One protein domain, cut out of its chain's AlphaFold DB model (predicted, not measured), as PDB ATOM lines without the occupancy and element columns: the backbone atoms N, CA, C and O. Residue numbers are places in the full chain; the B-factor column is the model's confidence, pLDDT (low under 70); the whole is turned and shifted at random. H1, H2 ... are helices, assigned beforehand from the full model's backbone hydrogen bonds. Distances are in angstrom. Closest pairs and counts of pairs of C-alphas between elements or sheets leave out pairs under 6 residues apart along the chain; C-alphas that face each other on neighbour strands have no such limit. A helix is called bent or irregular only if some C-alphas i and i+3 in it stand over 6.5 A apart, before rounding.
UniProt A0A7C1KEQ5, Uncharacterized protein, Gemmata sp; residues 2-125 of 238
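This is residues 2 to 125 of the 238 residues of an uncharacterized protein of Gemmata sp (UniProt A0A7C1KEQ5). A small head of three helices, H1, H2 and H3, side by side in an up-and-down bundle, with one very long helix, H4, whose first part packs on H3 and whose residues 94 to 125 stick out as a long arm. The arm makes most of the length; residues 2 to 16, with no named element, lie at the end of the model away from it. The printed part has 124 residues with four named helices, in the order H1, H2, H3, H4, and no named strand; the class is all helix. The whole is extended, with a radius of gyration of the C-alphas of 25.3 A and spans of 88 by 34 by 20 A.

Residues 2 to 16 come first. H1, residues 17 to 28, begins with C-alpha 17 at (-43.011, -23.098, -1.864) and is 16.7 A long from first to last C-alpha. H2, residues 34 to 47, is 19.9 A long and irregular: C-alphas 40 and 43 are 7.4 A apart. H3, residues 49 to 66, is 25.9 A long and ends with C-alpha 66 at (-43.848, -37.794, 20.692). H4, residues 80 to 125, is 66.5 A long and ends with C-alpha 125 at (-10.511, -46.128, 69.829). It is neither bent nor irregular, but only just, with C-alphas 89 and 92 6.4 A apart; it has a kink of 27 degrees near residue 91.

H3 is the hub, touching the three other helices. H1 and H3 touch, the closest C-alphas being those of Cys 17 and Cys 51, 6.8 A apart, at a shallow tilt of 3 degrees, the same way. H1 and H2 form a helical hairpin at a shallow tilt of 23 degrees, opposite ways; the closest C-alphas, of Cys 27 and Trp 34, are 5.7 A apart. H2 and H3 touch only at the corner, with the C-alphas of Arg 45 and Arg 52 closest at 4.8 A. H4 touches H3 with residues 81 to 89 alone, the closest C-alphas being those of Ala 57 and Ala 82, 4.7 A apart. These two run the same way at a shallow tilt of 34.9 degrees, only just short of steep. H4 is apart from H1 and H2. Every O i to N i+4 pair is within hydrogen-bond range in H1 and H3, against 7 of 10 in H2 and 40 of 42 in H4.

The two C-alphas farthest apart, those of Ser 14 and Asn 125, are 89.1 A apart. Without residues 94 to 125, which stand free, the body spans 41 by 30 by 17 A. The printed part has no cut. The links H1 to H2 and H2 to H3 are tight; the link H3 to H4, 13 residues, is long. The mean pLDDT of the printed part is 75.2, and residues 2 to 6, 64 to 100 and 124 to 125 are under 70.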
ATOM      1  N   ILE A   2     -64.110 -32.519  11.986       52.66
ATOM      2  CA  ILE A   2     -63.319 -33.443  11.134       52.66
ATOM      3  C   ILE A   2     -63.606 -33.222   9.631       52.66
ATOM      4  O   ILE A   2     -62.812 -33.591   8.780       52.66
ATOM      5  N   SER A   3     -64.707 -32.539   9.293       55.72
ATOM      6  CA  SER A   3     -65.245 -32.518   7.925       55.72
ATOM      7  C   SER A   3     -64.640 -31.475   6.977       55.72
ATOM      8  O   SER A   3     -64.914 -31.541   5.791       55.72
ATOM      9  N   GLN A   4     -63.861 -30.494   7.450       60.66
ATOM     10  CA  GLN A   4     -63.386 -29.391   6.587       60.66
ATOM     11  C   GLN A   4     -62.085 -29.697   5.843       60.66
ATOM     12  O   GLN A   4     -61.622 -28.905   5.031       60.66
ATOM     13  N   TRP A   5     -61.441 -30.813   6.164       63.41
ATOM     14  CA  TRP A   5     -60.101 -31.092   5.658       63.41
ATOM     15  C   TRP A   5     -60.197 -31.868   4.346       63.41
ATOM     16  O   TRP A   5     -59.264 -31.834   3.546       63.41
ATOM     17  N   GLU A   6     -61.345 -32.525   4.129       66.50
ATOM     18  CA  GLU A   6     -61.663 -33.387   2.991       66.50
ATOM     19  C   GLU A   6     -61.565 -32.706   1.632       66.50
ATOM     20  O   GLU A   6     -61.099 -33.340   0.687       66.50
ATOM     21  N   ASP A   7     -61.822 -31.403   1.591       76.75
ATOM     22  CA  ASP A   7     -61.953 -30.645   0.348       76.75
ATOM     23  C   ASP A   7     -60.653 -29.977  -0.129       76.75
ATOM     24  O   ASP A   7     -60.643 -29.323  -1.171       76.75
ATOM     25  N   ARG A   8     -59.538 -30.094   0.609       82.19
ATOM     26  CA  ARG A   8     -58.267 -29.494   0.165       82.19
ATOM     27  C   ARG A   8     -57.640 -30.317  -0.957       82.19
ATOM     28  O   ARG A   8     -57.324 -31.493  -0.771       82.19
ATOM     29  N   GLU A   9     -57.405 -29.663  -2.091       85.75
ATOM     30  CA  GLU A   9     -56.719 -30.252  -3.238       85.75
ATOM     31  C   GLU A   9     -55.206 -30.403  -2.991       85.75
ATOM     32  O   GLU A   9     -54.611 -29.612  -2.248       85.75
ATOM     33  N   PRO A  10     -54.556 -31.411  -3.606       86.00
ATOM     34  CA  PRO A  10     -53.104 -31.548  -3.574       86.00
ATOM     35  C   PRO A  10     -52.404 -30.308  -4.134       86.00
ATOM     36  O   PRO A  10     -52.840 -29.723  -5.125       86.00
ATOM     37  N   LEU A  11     -51.277 -29.933  -3.528       85.06
ATOM     38  CA  LEU A  11     -50.487 -28.802  -3.999       85.06
ATOM     39  C   LEU A  11     -49.841 -29.141  -5.351       85.06
ATOM     40  O   LEU A  11     -49.258 -30.223  -5.490       85.06
ATOM     41  N   PRO A  12     -49.902 -28.232  -6.341       84.44
ATOM     42  CA  PRO A  12     -49.330 -28.479  -7.658       84.44
ATOM     43  C   PRO A  12     -47.804 -28.584  -7.585       84.44
ATOM     44  O   PRO A  12     -47.150 -27.894  -6.799       84.44
ATOM     45  N   GLU A  13     -47.221 -29.410  -8.456       86.00
ATOM     46  CA  GLU A  13     -45.770 -29.643  -8.522       86.00
ATOM     47  C   GLU A  13     -44.979 -28.337  -8.701       86.00
ATOM     48  O   GLU A  13     -44.001 -28.091  -7.996       86.00
ATOM     49  N   SER A  14     -45.457 -27.455  -9.583       84.44
ATOM     50  CA  SER A  14     -44.873 -26.144  -9.896       84.44
ATOM     51  C   SER A  14     -45.422 -24.988  -9.047       84.44
ATOM     52  O   SER A  14     -45.198 -23.820  -9.371       84.44
ATOM     53  N   GLY A  15     -46.153 -25.289  -7.968       83.25
ATOM     54  CA  GLY A  15     -46.707 -24.282  -7.064       83.25
ATOM     55  C   GLY A  15     -45.651 -23.513  -6.255       83.25
ATOM     56  O   GLY A  15     -44.492 -23.929  -6.175       83.25
ATOM     57  N   PRO A  16     -46.036 -22.400  -5.608       88.81
ATOM     58  CA  PRO A  16     -45.138 -21.655  -4.732       88.81
ATOM     59  C   PRO A  16     -44.772 -22.474  -3.485       88.81
ATOM     60  O   PRO A  16     -45.629 -23.096  -2.855       88.81
ATOM     61  N   CYS A  17     -43.499 -22.419  -3.075       90.62
ATOM     62  CA  CYS A  17     -43.011 -23.098  -1.864       90.62
ATOM     63  C   CYS A  17     -43.746 -22.645  -0.591       90.62
ATOM     64  O   CYS A  17     -43.858 -23.408   0.366       90.62
ATOM     65  N   GLU A  18     -44.248 -21.409  -0.577       91.44
ATOM     66  CA  GLU A  18     -44.978 -20.795   0.539       91.44
ATOM     67  C   GLU A  18     -46.190 -21.624   0.963       91.44
ATOM     68  O   GLU A  18     -46.403 -21.814   2.155       91.44
ATOM     69  N   ALA A  19     -46.926 -22.199   0.007       89.94
ATOM     70  CA  ALA A  19     -48.097 -23.017   0.305       89.94
ATOM     71  C   ALA A  19     -47.722 -24.328   1.019       89.94
ATOM     72  O   ALA A  19     -48.413 -24.762   1.938       89.94
ATOM     73  N   VAL A  20     -46.590 -24.935   0.646       92.00
ATOM     74  CA  VAL A  20     -46.062 -26.122   1.335       92.00
ATOM     75  C   VAL A  20     -45.569 -25.752   2.731       92.00
ATOM     76  O   VAL A  20     -45.811 -26.484   3.683       92.00
ATOM     77  N   ILE A  21     -44.893 -24.613   2.883       91.19
ATOM     78  CA  ILE A  21     -44.396 -24.165   4.190       91.19
ATOM     79  C   ILE A  21     -45.558 -23.845   5.134       91.19
ATOM     80  O   ILE A  21     -45.511 -24.266   6.285       91.19
ATOM     81  N   ALA A  22     -46.600 -23.171   4.648       91.62
ATOM     82  CA  ALA A  22     -47.801 -22.890   5.428       91.62
ATOM     83  C   ALA A  22     -48.469 -24.189   5.898       91.62
ATOM     84  O   ALA A  22     -48.759 -24.341   7.078       91.62
ATOM     85  N   LEU A  23     -48.609 -25.175   5.007       91.94
ATOM     86  CA  LEU A  23     -49.160 -26.482   5.365       91.94
ATOM     87  C   LEU A  23     -48.294 -27.221   6.402       91.94
ATOM     88  O   LEU A  23     -48.819 -27.886   7.291       91.94
ATOM     89  N   LEU A  24     -46.964 -27.097   6.314       92.19
ATOM     90  CA  LEU A  24     -46.055 -27.635   7.328       92.19
ATOM     91  C   LEU A  24     -46.257 -26.943   8.685       92.19
ATOM     92  O   LEU A  24     -46.230 -27.621   9.709       92.19
ATOM     93  N   GLN A  25     -46.448 -25.622   8.698       89.56
ATOM     94  CA  GLN A  25     -46.703 -24.850   9.918       89.56
ATOM     95  C   GLN A  25     -48.023 -25.260  10.570       89.56
ATOM     96  O   GLN A  25     -47.998 -25.647  11.731       89.56
ATOM     97  N   GLU A  26     -49.120 -25.330   9.810       89.94
ATOM     98  CA  GLU A  26     -50.419 -25.802  10.318       89.94
ATOM     99  C   GLU A  26     -50.313 -27.195  10.974       89.94
ATOM    100  O   GLU A  26     -50.967 -27.476  11.980       89.94
ATOM    101  N   CYS A  27     -49.460 -28.077  10.442       89.38
ATOM    102  CA  CYS A  27     -49.185 -29.371  11.065       89.38
ATOM    103  C   CYS A  27     -48.383 -29.287  12.362       89.38
ATOM    104  O   CYS A  27     -48.652 -30.042  13.296       89.38
ATOM    105  N   LEU A  28     -47.380 -28.412  12.423       85.69
ATOM    106  CA  LEU A  28     -46.583 -28.206  13.633       85.69
ATOM    107  C   LEU A  28     -47.388 -27.512  14.740       85.69
ATOM    108  O   LEU A  28     -47.169 -27.807  15.914       85.69
ATOM    109  N   ASP A  29     -48.344 -26.664  14.361       87.94
ATOM    110  CA  ASP A  29     -49.271 -25.977  15.264       87.94
ATOM    111  C   ASP A  29     -50.424 -26.892  15.731       87.94
ATOM    112  O   ASP A  29     -51.154 -26.563  16.666       87.94
ATOM    113  N   GLY A  30     -50.566 -28.080  15.129       84.56
ATOM    114  CA  GLY A  30     -51.606 -29.059  15.461       84.56
ATOM    115  C   GLY A  30     -52.986 -28.730  14.881       84.56
ATOM    116  O   GLY A  30     -53.975 -29.358  15.262       84.56
ATOM    117  N   GLU A  31     -53.060 -27.769  13.962       87.50
ATOM    118  CA  GLU A  31     -54.291 -27.344  13.288       87.50
ATOM    119  C   GLU A  31     -54.666 -28.269  12.124       87.50
ATOM    120  O   GLU A  31     -55.842 -28.375  11.764       87.50
ATOM    121  N   PHE A  32     -53.680 -28.971  11.554       85.62
ATOM    122  CA  PHE A  32     -53.869 -29.880  10.427       85.62
ATOM    123  C   PHE A  32     -53.130 -31.216  10.639       85.62
ATOM    124  O   PHE A  32     -52.008 -31.232  11.147       85.62
ATOM    125  N   PRO A  33     -53.705 -32.370  10.254       87.69
ATOM    126  CA  PRO A  33     -53.132 -33.666  10.575       87.69
ATOM    127  C   PRO A  33     -51.984 -33.991   9.623       87.69
ATOM    128  O   PRO A  33     -52.065 -33.776   8.405       87.69
ATOM    129  N   TRP A  34     -50.920 -34.553  10.190       88.06
ATOM    130  CA  TRP A  34     -49.666 -34.795   9.488       88.06
ATOM    131  C   TRP A  34     -49.833 -35.722   8.282       88.06
ATOM    132  O   TRP A  34     -49.335 -35.425   7.196       88.06
ATOM    133  N   GLU A  35     -50.572 -36.821   8.446       89.44
ATOM    134  CA  GLU A  35     -50.757 -37.852   7.420       89.44
ATOM    135  C   GLU A  35     -51.391 -37.262   6.160       89.44
ATOM    136  O   GLU A  35     -51.031 -37.608   5.034       89.44
ATOM    137  N   ARG A  36     -52.312 -36.315   6.350       90.12
ATOM    138  CA  ARG A  36     -53.003 -35.649   5.253       90.12
ATOM    139  C   ARG A  36     -52.112 -34.620   4.573       90.12
ATOM    140  O   ARG A  36     -52.049 -34.584   3.346       90.12
ATOM    141  N   ALA A  37     -51.403 -33.806   5.349       91.00
ATOM    142  CA  ALA A  37     -50.474 -32.833   4.791       91.00
ATOM    143  C   ALA A  37     -49.324 -33.493   4.027       91.00
ATOM    144  O   ALA A  37     -48.854 -32.951   3.024       91.00
ATOM    145  N   GLU A  38     -48.885 -34.675   4.466       90.81
ATOM    146  CA  GLU A  38     -47.856 -35.448   3.777       90.81
ATOM    147  C   GLU A  38     -48.310 -35.824   2.360       90.81
ATOM    148  O   GLU A  38     -47.536 -35.652   1.417       90.81
ATOM    149  N   VAL A  39     -49.570 -36.231   2.185       92.56
ATOM    150  CA  VAL A  39     -50.151 -36.514   0.862       92.56
ATOM    151  C   VAL A  39     -50.297 -35.236   0.032       92.56
ATOM    152  O   VAL A  39     -49.846 -35.200  -1.111       92.56
ATOM    153  N   LEU A  40     -50.864 -34.170   0.606       92.75
ATOM    154  CA  LEU A  40     -51.132 -32.920  -0.119       92.75
ATOM    155  C   LEU A  40     -49.860 -32.211  -0.599       92.75
ATOM    156  O   LEU A  40     -49.857 -31.602  -1.664       92.75
ATOM    157  N   SER A  41     -48.771 -32.294   0.164       92.38
ATOM    158  CA  SER A  41     -47.485 -31.676  -0.184       92.38
ATOM    159  C   SER A  41     -46.589 -32.556  -1.061       92.38
ATOM    160  O   SER A  41     -45.554 -32.082  -1.535       92.38
ATOM    161  N   LEU A  42     -46.922 -33.841  -1.244       92.75
ATOM    162  CA  LEU A  42     -46.054 -34.808  -1.919       92.75
ATOM    163  C   LEU A  42     -45.653 -34.388  -3.345       92.75
ATOM    164  O   LEU A  42     -44.451 -34.442  -3.615       92.75
ATOM    165  N   PRO A  43     -46.570 -33.933  -4.227       93.06
ATOM    166  CA  PRO A  43     -46.214 -33.606  -5.610       93.06
ATOM    167  C   PRO A  43     -45.131 -32.521  -5.686       93.06
ATOM    168  O   PRO A  43     -44.094 -32.702  -6.315       93.06
ATOM    169  N   HIS A  44     -45.288 -31.429  -4.934       91.50
ATOM    170  CA  HIS A  44     -44.282 -30.365  -4.880       91.50
ATOM    171  C   HIS A  44     -42.952 -30.829  -4.261       91.50
ATOM    172  O   HIS A  44     -41.872 -30.497  -4.755       91.50
ATOM    173  N   ARG A  45     -42.992 -31.616  -3.176       93.06
ATOM    174  CA  ARG A  45     -41.775 -32.097  -2.490       93.06
ATOM    175  C   ARG A  45     -40.945 -33.067  -3.331       93.06
ATOM    176  O   ARG A  45     -39.752 -33.215  -3.069       93.06
ATOM    177  N   GLN A  46     -41.537 -33.728  -4.324       92.75
ATOM    178  CA  GLN A  46     -40.783 -34.564  -5.260       92.75
ATOM    179  C   GLN A  46     -39.878 -33.723  -6.170       92.75
ATOM    180  O   GLN A  46     -38.760 -34.145  -6.468       92.75
ATOM    181  N   CYS A  47     -40.313 -32.512  -6.528       91.25
ATOM    182  CA  CYS A  47     -39.597 -31.615  -7.437       91.25
ATOM    183  C   CYS A  47     -38.772 -30.530  -6.718       91.25
ATOM    184  O   CYS A  47     -37.821 -30.006  -7.294       91.25
ATOM    185  N   CYS A  48     -39.090 -30.204  -5.461       90.88
ATOM    186  CA  CYS A  48     -38.400 -29.175  -4.677       90.88
ATOM    187  C   CYS A  48     -37.612 -29.779  -3.500       90.88
ATOM    188  O   CYS A  48     -38.175 -30.130  -2.457       90.88
ATOM    189  N   SER A  49     -36.282 -29.852  -3.644       88.12
ATOM    190  CA  SER A  49     -35.371 -30.386  -2.617       88.12
ATOM    191  C   SER A  49     -35.465 -29.632  -1.288       88.12
ATOM    192  O   SER A  49     -35.452 -30.257  -0.230       88.12
ATOM    193  N   HIS A  50     -35.642 -28.312  -1.333       86.88
ATOM    194  CA  HIS A  50     -35.737 -27.468  -0.140       86.88
ATOM    195  C   HIS A  50     -36.990 -27.764   0.690       86.88
ATOM    196  O   HIS A  50     -36.928 -27.949   1.907       86.88
ATOM    197  N   CYS A  51     -38.142 -27.873   0.025       87.69
ATOM    198  CA  CYS A  51     -39.397 -28.250   0.673       87.69
ATOM    199  C   CYS A  51     -39.332 -29.681   1.219       87.69
ATOM    200  O   CYS A  51     -39.835 -29.943   2.311       87.69
ATOM    201  N   ARG A  52     -38.663 -30.597   0.507       91.00
ATOM    202  CA  ARG A  52     -38.424 -31.968   0.977       91.00
ATOM    203  C   ARG A  52     -37.601 -32.001   2.266       91.00
ATOM    204  O   ARG A  52     -37.995 -32.682   3.210       91.00
ATOM    205  N   GLU A  53     -36.503 -31.253   2.333       83.31
ATOM    206  CA  GLU A  53     -35.648 -31.180   3.526       83.31
ATOM    207  C   GLU A  53     -36.377 -30.588   4.734       83.31
ATOM    208  O   GLU A  53     -36.311 -31.148   5.832       83.31
ATOM    209  N   ARG A  54     -37.125 -29.499   4.533       86.00
ATOM    210  CA  ARG A  54     -37.935 -28.880   5.595       86.00
ATOM    211  C   ARG A  54     -38.997 -29.832   6.131       86.00
ATOM    212  O   ARG A  54     -39.183 -29.920   7.342       86.00
ATOM    213  N   TRP A  55     -39.641 -30.592   5.250       89.50
ATOM    214  CA  TRP A  55     -40.640 -31.579   5.652       89.50
ATOM    215  C   TRP A  55     -40.035 -32.729   6.462       89.50
ATOM    216  O   TRP A  55     -40.608 -33.152   7.465       89.50
ATOM    217  N   LEU A  56     -38.855 -33.217   6.063       84.62
ATOM    218  CA  LEU A  56     -38.114 -34.229   6.823       84.62
ATOM    219  C   LEU A  56     -37.725 -33.712   8.213       84.62
ATOM    220  O   LEU A  56     -37.896 -34.425   9.201       84.62
ATOM    221  N   ALA A  57     -37.256 -32.465   8.304       80.56
ATOM    222  CA  ALA A  57     -36.938 -31.838   9.583       80.56
ATOM    223  C   ALA A  57     -38.178 -31.706  10.484       80.56
ATOM    224  O   ALA A  57     -38.110 -32.051  11.663       80.56
ATOM    225  N   GLY A  58     -39.322 -31.289   9.927       84.75
ATOM    226  CA  GLY A  58     -40.595 -31.229  10.650       84.75
ATOM    227  C   GLY A  58     -41.051 -32.598  11.164       84.75
ATOM    228  O   GLY A  58     -41.426 -32.727  12.328       84.75
ATOM    229  N   ARG A  59     -40.920 -33.649  10.345       84.56
ATOM    230  CA  ARG A  59     -41.244 -35.026  10.750       84.56
ATOM    231  C   ARG A  59     -40.390 -35.493  11.922       84.56
ATOM    232  O   ARG A  59     -40.902 -36.096  12.864       84.56
ATOM    233  N   LEU A  60     -39.087 -35.219  11.869       78.31
ATOM    234  CA  LEU A  60     -38.162 -35.566  12.946       78.31
ATOM    235  C   LEU A  60     -38.466 -34.783  14.219       78.31
ATOM    236  O   LEU A  60     -38.426 -35.371  15.294       78.31
ATOM    237  N   LEU A  61     -38.818 -33.501  14.103       79.19
ATOM    238  CA  LEU A  61     -39.239 -32.686  15.239       79.19
ATOM    239  C   LEU A  61     -40.489 -33.269  15.907       79.19
ATOM    240  O   LEU A  61     -40.483 -33.503  17.111       79.19
ATOM    241  N   LEU A  62     -41.533 -33.575  15.135       77.62
ATOM    242  CA  LEU A  62     -42.750 -34.187  15.674       77.62
ATOM    243  C   LEU A  62     -42.465 -35.555  16.297       77.62
ATOM    244  O   LEU A  62     -42.939 -35.837  17.394       77.62
ATOM    245  N   THR A  63     -41.635 -36.375  15.652       75.56
ATOM    246  CA  THR A  63     -41.213 -37.674  16.200       75.56
ATOM    247  C   THR A  63     -40.465 -37.493  17.523       75.56
ATOM    248  O   THR A  63     -40.718 -38.233  18.469       75.56
ATOM    249  N   ALA A  64     -39.601 -36.479  17.619       69.69
ATOM    250  CA  ALA A  64     -38.842 -36.158  18.823       69.69
ATOM    251  C   ALA A  64     -39.703 -35.686  19.995       69.69
ATOM    252  O   ALA A  64     -39.372 -35.936  21.157       69.69
ATOM    253  N   LEU A  65     -40.798 -34.993  19.683       69.94
ATOM    254  CA  LEU A  65     -41.771 -34.535  20.666       69.94
ATOM    255  C   LEU A  65     -42.646 -35.689  21.181       69.94
ATOM    256  O   LEU A  65     -42.990 -35.697  22.361       69.94
ATOM    257  N   HIS A  66     -42.972 -36.671  20.332       66.81
ATOM    258  CA  HIS A  66     -43.848 -37.794  20.692       66.81
ATOM    259  C   HIS A  66     -43.104 -38.992  21.302       66.81
ATOM    260  O   HIS A  66     -43.649 -39.676  22.170       66.81
ATOM    261  N   HIS A  67     -41.860 -39.244  20.894       57.25
ATOM    262  CA  HIS A  67     -41.058 -40.365  21.376       57.25
ATOM    263  C   HIS A  67     -39.645 -39.917  21.774       57.25
ATOM    264  O   HIS A  67     -39.038 -39.091  21.091       57.25
ATOM    265  N   PRO A  68     -39.062 -40.477  22.853       54.34
ATOM    266  CA  PRO A  68     -37.659 -40.242  23.155       54.34
ATOM    267  C   PRO A  68     -36.806 -40.741  21.979       54.34
ATOM    268  O   PRO A  68     -36.822 -41.925  21.658       54.34
ATOM    269  N   LEU A  69     -36.054 -39.830  21.348       57.03
ATOM    270  CA  LEU A  69     -35.166 -40.070  20.193       57.03
ATOM    271  C   LEU A  69     -33.974 -41.007  20.486       57.03
ATOM    272  O   LEU A  69     -32.938 -40.918  19.827       57.03
ATOM    273  N   THR A  70     -34.062 -41.884  21.482       51.06
ATOM    274  CA  THR A  70     -32.959 -42.757  21.897       51.06
ATOM    275  C   THR A  70     -32.460 -43.678  20.784       51.06
ATOM    276  O   THR A  70     -31.284 -44.029  20.810       51.06
ATOM    277  N   ASP A  71     -33.283 -43.957  19.768       49.00
ATOM    278  CA  ASP A  71     -32.944 -44.891  18.688       49.00
ATOM    279  C   ASP A  71     -32.554 -44.208  17.358       49.00
ATOM    280  O   ASP A  71     -32.039 -44.864  16.455       49.00
ATOM    281  N   PHE A  72     -32.735 -42.886  17.223       50.38
ATOM    282  CA  PHE A  72     -32.479 -42.158  15.963       50.38
ATOM    283  C   PHE A  72     -31.049 -41.611  15.819       50.38
ATOM    284  O   PHE A  72     -30.665 -41.145  14.748       50.38
ATOM    285  N   VAL A  73     -30.237 -41.675  16.878       51.41
ATOM    286  CA  VAL A  73     -28.893 -41.063  16.933       51.41
ATOM    287  C   VAL A  73     -27.870 -41.763  16.016       51.41
ATOM    288  O   VAL A  73     -26.806 -41.213  15.755       51.41
ATOM    289  N   SER A  74     -28.194 -42.927  15.452       49.84
ATOM    290  CA  SER A  74     -27.268 -43.702  14.614       49.84
ATOM    291  C   SER A  74     -27.254 -43.323  13.122       49.84
ATOM    292  O   SER A  74     -26.535 -43.960  12.358       49.84
ATOM    293  N   GLN A  75     -28.026 -42.325  12.668       48.41
ATOM    294  CA  GLN A  75     -28.064 -41.937  11.247       48.41
ATOM    295  C   GLN A  75     -27.143 -40.748  10.934       48.41
ATOM    296  O   GLN A  75     -27.558 -39.585  10.944       48.41
ATOM    297  N   THR A  76     -25.891 -41.066  10.596       48.34
ATOM    298  CA  THR A  76     -24.842 -40.143  10.116       48.34
ATOM    299  C   THR A  76     -25.167 -39.431   8.795       48.34
ATOM    300  O   THR A  76     -24.567 -38.397   8.522       48.34
ATOM    301  N   ASP A  77     -26.160 -39.902   8.033       54.38
ATOM    302  CA  ASP A  77     -26.531 -39.348   6.715       54.38
ATOM    303  C   ASP A  77     -27.750 -38.410   6.758       54.38
ATOM    304  O   ASP A  77     -28.387 -38.122   5.744       54.38
ATOM    305  N   SER A  78     -28.113 -37.928   7.948       55.19
ATOM    306  CA  SER A  78     -29.275 -37.054   8.110       55.19
ATOM    307  C   SER A  78     -29.038 -35.679   7.458       55.19
ATOM    308  O   SER A  78     -27.963 -35.097   7.648       55.19
ATOM    309  N   PRO A  79     -30.033 -35.108   6.749       59.88
ATOM    310  CA  PRO A  79     -29.913 -33.795   6.117       59.88
ATOM    311  C   PRO A  79     -29.607 -32.690   7.149       59.88
ATOM    312  O   PRO A  79     -29.935 -32.827   8.330       59.88
ATOM    313  N   PRO A  80     -29.004 -31.560   6.746       60.12
ATOM    314  CA  PRO A  80     -28.494 -30.548   7.678       60.12
ATOM    315  C   PRO A  80     -29.565 -29.998   8.637       60.12
ATOM    316  O   PRO A  80     -29.300 -29.834   9.829       60.12
ATOM    317  N   ALA A  81     -30.802 -29.805   8.169       57.12
ATOM    318  CA  ALA A  81     -31.919 -29.380   9.018       57.12
ATOM    319  C   ALA A  81     -32.310 -30.435  10.077       57.12
ATOM    320  O   ALA A  81     -32.618 -30.090  11.218       57.12
ATOM    321  N   ALA A  82     -32.226 -31.725   9.736       57.06
ATOM    322  CA  ALA A  82     -32.445 -32.829  10.668       57.06
ATOM    323  C   ALA A  82     -31.369 -32.874  11.761       57.06
ATOM    324  O   ALA A  82     -31.680 -33.082  12.935       57.06
ATOM    325  N   GLN A  83     -30.110 -32.608  11.399       59.12
ATOM    326  CA  GLN A  83     -29.006 -32.570  12.359       59.12
ATOM    327  C   GLN A  83     -29.166 -31.450  13.391       59.12
ATOM    328  O   GLN A  83     -28.802 -31.644  14.551       59.12
ATOM    329  N   ILE A  84     -29.718 -30.295  13.005       59.88
ATOM    330  CA  ILE A  84     -29.980 -29.182  13.931       59.88
ATOM    331  C   ILE A  84     -31.013 -29.599  14.986       59.88
ATOM    332  O   ILE A  84     -30.785 -29.390  16.178       59.88
ATOM    333  N   VAL A  85     -32.102 -30.254  14.571       58.59
ATOM    334  CA  VAL A  85     -33.148 -30.749  15.484       58.59
ATOM    335  C   VAL A  85     -32.596 -31.828  16.421       58.59
ATOM    336  O   VAL A  85     -32.775 -31.740  17.638       58.59
ATOM    337  N   LEU A  86     -31.853 -32.801  15.885       60.88
ATOM    338  CA  LEU A  86     -31.184 -33.848  16.668       60.88
ATOM    339  C   LEU A  86     -30.202 -33.261  17.692       60.88
ATOM    340  O   LEU A  86     -30.219 -33.649  18.863       60.88
ATOM    341  N   LYS A  87     -29.383 -32.283  17.283       59.88
ATOM    342  CA  LYS A  87     -28.452 -31.589  18.185       59.88
ATOM    343  C   LYS A  87     -29.199 -30.822  19.271       59.88
ATOM    344  O   LYS A  87     -28.833 -30.962  20.434       59.88
ATOM    345  N   ALA A  88     -30.258 -30.085  18.935       58.81
ATOM    346  CA  ALA A  88     -31.061 -29.337  19.907       58.81
ATOM    347  C   ALA A  88     -31.720 -30.254  20.957       58.81
ATOM    348  O   ALA A  88     -31.730 -29.925  22.146       58.81
ATOM    349  N   HIS A  89     -32.191 -31.438  20.549       54.97
ATOM    350  CA  HIS A  89     -32.794 -32.423  21.454       54.97
ATOM    351  C   HIS A  89     -31.775 -33.195  22.310       54.97
ATOM    352  O   HIS A  89     -32.094 -33.613  23.428       54.97
ATOM    353  N   ALA A  90     -30.535 -33.366  21.842       54.91
ATOM    354  CA  ALA A  90     -29.482 -34.043  22.602       54.91
ATOM    355  C   ALA A  90     -29.006 -33.233  23.830       54.91
ATOM    356  O   ALA A  90     -28.640 -33.812  24.861       54.91
ATOM    357  N   VAL A  91     -29.062 -31.896  23.767       53.34
ATOM    358  CA  VAL A  91     -28.589 -30.998  24.840       53.34
ATOM    359  C   VAL A  91     -29.295 -31.213  26.197       53.34
ATOM    360  O   VAL A  91     -28.599 -31.328  27.216       53.34
ATOM    361  N   PRO A  92     -30.640 -31.292  26.297       52.50
ATOM    362  CA  PRO A  92     -31.312 -31.457  27.590       52.50
ATOM    363  C   PRO A  92     -31.115 -32.844  28.225       52.50
ATOM    364  O   PRO A  92     -30.981 -32.943  29.452       52.50
ATOM    365  N   HIS A  93     -31.050 -33.916  27.428       51.41
ATOM    366  CA  HIS A  93     -30.874 -35.277  27.948       51.41
ATOM    367  C   HIS A  93     -29.453 -35.525  28.462       51.41
ATOM    368  O   HIS A  93     -29.289 -36.112  29.539       51.41
ATOM    369  N   TYR A  94     -28.438 -34.996  27.768       53.44
ATOM    370  CA  TYR A  94     -27.059 -35.038  28.248       53.44
ATOM    371  C   TYR A  94     -26.920 -34.295  29.581       53.44
ATOM    372  O   TYR A  94     -26.399 -34.851  30.546       53.44
ATOM    373  N   ARG A  95     -27.498 -33.090  29.707       56.56
ATOM    374  CA  ARG A  95     -27.457 -32.317  30.962       56.56
ATOM    375  C   ARG A  95     -28.135 -33.027  32.136       56.56
ATOM    376  O   ARG A  95     -27.606 -32.988  33.247       56.56
ATOM    377  N   ARG A  96     -29.282 -33.688  31.931       59.97
ATOM    378  CA  ARG A  96     -29.953 -34.449  33.007       59.97
ATOM    379  C   ARG A  96     -29.161 -35.686  33.423       59.97
ATOM    380  O   ARG A  96     -29.032 -35.936  34.621       59.97
ATOM    381  N   ARG A  97     -28.611 -36.443  32.468       61.09
ATOM    382  CA  ARG A  97     -27.779 -37.621  32.765       61.09
ATOM    383  C   ARG A  97     -26.477 -37.211  33.453       61.09
ATOM    384  O   ARG A  97     -26.137 -37.794  34.475       61.09
ATOM    385  N   PHE A  98     -25.836 -36.147  32.981       62.19
ATOM    386  CA  PHE A  98     -24.631 -35.582  33.583       62.19
ATOM    387  C   PHE A  98     -24.871 -35.091  35.017       62.19
ATOM    388  O   PHE A  98     -24.105 -35.428  35.911       62.19
ATOM    389  N   ARG A  99     -25.991 -34.401  35.292       65.88
ATOM    390  CA  ARG A  99     -26.356 -34.012  36.670       65.88
ATOM    391  C   ARG A  99     -26.587 -35.209  37.591       65.88
ATOM    392  O   ARG A  99     -26.192 -35.152  38.749       65.88
ATOM    393  N   ARG A 100     -27.204 -36.289  37.100       69.44
ATOM    394  CA  ARG A 100     -27.379 -37.526  37.885       69.44
ATOM    395  C   ARG A 100     -26.041 -38.207  38.176       69.44
ATOM    396  O   ARG A 100     -25.841 -38.665  39.292       69.44
ATOM    397  N   TRP A 101     -25.122 -38.217  37.213       72.00
ATOM    398  CA  TRP A 101     -23.758 -38.719  37.406       72.00
ATOM    399  C   TRP A 101     -22.954 -37.862  38.389       72.00
ATOM    400  O   TRP A 101     -22.301 -38.404  39.277       72.00
ATOM    401  N   LEU A 102     -23.057 -36.535  38.306       72.19
ATOM    402  CA  LEU A 102     -22.455 -35.623  39.283       72.19
ATOM    403  C   LEU A 102     -23.036 -35.814  40.690       72.19
ATOM    404  O   LEU A 102     -22.293 -35.843  41.663       72.19
ATOM    405  N   ALA A 103     -24.350 -36.000  40.814       71.62
ATOM    406  CA  ALA A 103     -24.977 -36.275  42.105       71.62
ATOM    407  C   ALA A 103     -24.539 -37.634  42.680       71.62
ATOM    408  O   ALA A 103     -24.247 -37.731  43.868       71.62
ATOM    409  N   ALA A 104     -24.445 -38.672  41.842       71.56
ATOM    410  CA  ALA A 104     -23.990 -39.997  42.256       71.56
ATOM    411  C   ALA A 104     -22.511 -39.998  42.677       71.56
ATOM    412  O   ALA A 104     -22.164 -40.584  43.699       71.56
ATOM    413  N   THR A 105     -21.648 -39.302  41.935       72.62
ATOM    414  CA  THR A 105     -20.224 -39.156  42.283       72.62
ATOM    415  C   THR A 105     -20.033 -38.321  43.547       72.62
ATOM    416  O   THR A 105     -19.258 -38.715  44.414       72.62
ATOM    417  N   ALA A 106     -20.793 -37.236  43.718       73.44
ATOM    418  CA  ALA A 106     -20.787 -36.453  44.954       73.44
ATOM    419  C   ALA A 106     -21.249 -37.283  46.166       73.44
ATOM    420  O   ALA A 106     -20.619 -37.229  47.221       73.44
ATOM    421  N   ALA A 107     -22.298 -38.096  46.013       75.94
ATOM    422  CA  ALA A 107     -22.767 -38.997  47.066       75.94
ATOM    423  C   ALA A 107     -21.732 -40.085  47.402       75.94
ATOM    424  O   ALA A 107     -21.490 -40.360  48.576       75.94
ATOM    425  N   ALA A 108     -21.079 -40.663  46.388       78.06
ATOM    426  CA  ALA A 108     -20.019 -41.651  46.580       78.06
ATOM    427  C   ALA A 108     -18.803 -41.056  47.311       78.06
ATOM    428  O   ALA A 108     -18.274 -41.681  48.228       78.06
ATOM    429  N   LEU A 109     -18.400 -39.828  46.965       79.38
ATOM    430  CA  LEU A 109     -17.331 -39.113  47.666       79.38
ATOM    431  C   LEU A 109     -17.709 -38.808  49.119       79.38
ATOM    432  O   LEU A 109     -16.898 -39.035  50.015       79.38
ATOM    433  N   ALA A 110     -18.939 -38.362  49.378       79.62
ATOM    434  CA  ALA A 110     -19.414 -38.126  50.741       79.62
ATOM    435  C   ALA A 110     -19.405 -39.415  51.584       79.62
ATOM    436  O   ALA A 110     -18.937 -39.406  52.725       79.62
ATOM    437  N   ALA A 111     -19.845 -40.539  51.011       80.12
ATOM    438  CA  ALA A 111     -19.793 -41.843  51.667       80.12
ATOM    439  C   ALA A 111     -18.348 -42.298  51.935       80.12
ATOM    440  O   ALA A 111     -18.052 -42.783  53.027       80.12
ATOM    441  N   ALA A 112     -17.433 -42.093  50.984       81.56
ATOM    442  CA  ALA A 112     -16.017 -42.413  51.153       81.56
ATOM    443  C   ALA A 112     -15.364 -41.581  52.272       81.56
ATOM    444  O   ALA A 112     -14.610 -42.123  53.083       81.56
ATOM    445  N   VAL A 113     -15.696 -40.289  52.374       83.12
ATOM    446  CA  VAL A 113     -15.219 -39.424  53.464       83.12
ATOM    447  C   VAL A 113     -15.747 -39.914  54.813       83.12
ATOM    448  O   VAL A 113     -14.958 -40.082  55.743       83.12
ATOM    449  N   LEU A 114     -17.041 -40.227  54.922       80.88
ATOM    450  CA  LEU A 114     -17.624 -40.757  56.162       80.88
ATOM    451  C   LEU A 114     -17.007 -42.101  56.573       80.88
ATOM    452  O   LEU A 114     -16.688 -42.289  57.745       80.88
ATOM    453  N   LEU A 115     -16.765 -43.001  55.616       82.06
ATOM    454  CA  LEU A 115     -16.063 -44.261  55.871       82.06
ATOM    455  C   LEU A 115     -14.623 -44.021  56.335       82.06
ATOM    456  O   LEU A 115     -14.183 -44.665  57.284       82.06
ATOM    457  N   SER A 116     -13.908 -43.065  55.737       79.69
ATOM    458  CA  SER A 116     -12.537 -42.734  56.149       79.69
ATOM    459  C   SER A 116     -12.466 -42.181  57.579       79.69
ATOM    460  O   SER A 116     -11.563 -42.542  58.338       79.69
ATOM    461  N   ILE A 117     -13.451 -41.365  57.980       81.12
ATOM    462  CA  ILE A 117     -13.569 -40.831  59.342       81.12
ATOM    463  C   ILE A 117     -13.924 -41.961  60.313       81.12
ATOM    464  O   ILE A 117     -13.269 -42.095  61.345       81.12
ATOM    465  N   GLY A 118     -14.894 -42.813  59.967       80.25
ATOM    466  CA  GLY A 118     -15.280 -43.966  60.782       80.25
ATOM    467  C   GLY A 118     -14.122 -44.940  61.007       80.25
ATOM    468  O   GLY A 118     -13.862 -45.337  62.141       80.25
ATOM    469  N   MET A 119     -13.357 -45.248  59.957       80.06
ATOM    470  CA  MET A 119     -12.195 -46.134  60.045       80.06
ATOM    471  C   MET A 119     -11.078 -45.520  60.901       80.06
ATOM    472  O   MET A 119     -10.489 -46.212  61.732       80.06
ATOM    473  N   ARG A 120     -10.828 -44.204  60.779       79.12
ATOM    474  CA  ARG A 120      -9.896 -43.485  61.666       79.12
ATOM    475  C   ARG A 120     -10.353 -43.495  63.121       79.12
ATOM    476  O   ARG A 120      -9.527 -43.730  63.997       79.12
ATOM    477  N   MET A 121     -11.637 -43.262  63.396       76.62
ATOM    478  CA  MET A 121     -12.163 -43.303  64.765       76.62
ATOM    479  C   MET A 121     -12.082 -44.710  65.361       76.62
ATOM    480  O   MET A 121     -11.736 -44.848  66.531       76.62
ATOM    481  N   GLN A 122     -12.330 -45.754  64.568       77.81
ATOM    482  CA  GLN A 122     -12.222 -47.140  65.021       77.81
ATOM    483  C   GLN A 122     -10.771 -47.518  65.351       77.81
ATOM    484  O   GLN A 122     -10.515 -48.064  66.420       77.81
ATOM    485  N   LEU A 123      -9.811 -47.144  64.497       75.19
ATOM    486  CA  LEU A 123      -8.380 -47.356  64.750       75.19
ATOM    487  C   LEU A 123      -7.876 -46.573  65.978       75.19
ATOM    488  O   LEU A 123      -7.055 -47.092  66.734       75.19
ATOM    489  N   ASN A 124      -8.395 -45.362  66.208       67.25
ATOM    490  CA  ASN A 124      -8.018 -44.523  67.351       67.25
ATOM    491  C   ASN A 124      -8.663 -44.985  68.676       67.25
ATOM    492  O   ASN A 124      -8.049 -44.894  69.735       67.25
ATOM    493  N   ASN A 125      -9.881 -45.539  68.640       59.56
ATOM    494  CA  ASN A 125     -10.511 -46.128  69.829       59.56
ATOM    495  C   ASN A 125      -9.911 -47.489  70.200       59.56
ATOM    496  O   ASN A 125      -9.864 -47.835  71.380       59.56
TER     497      ASN A 125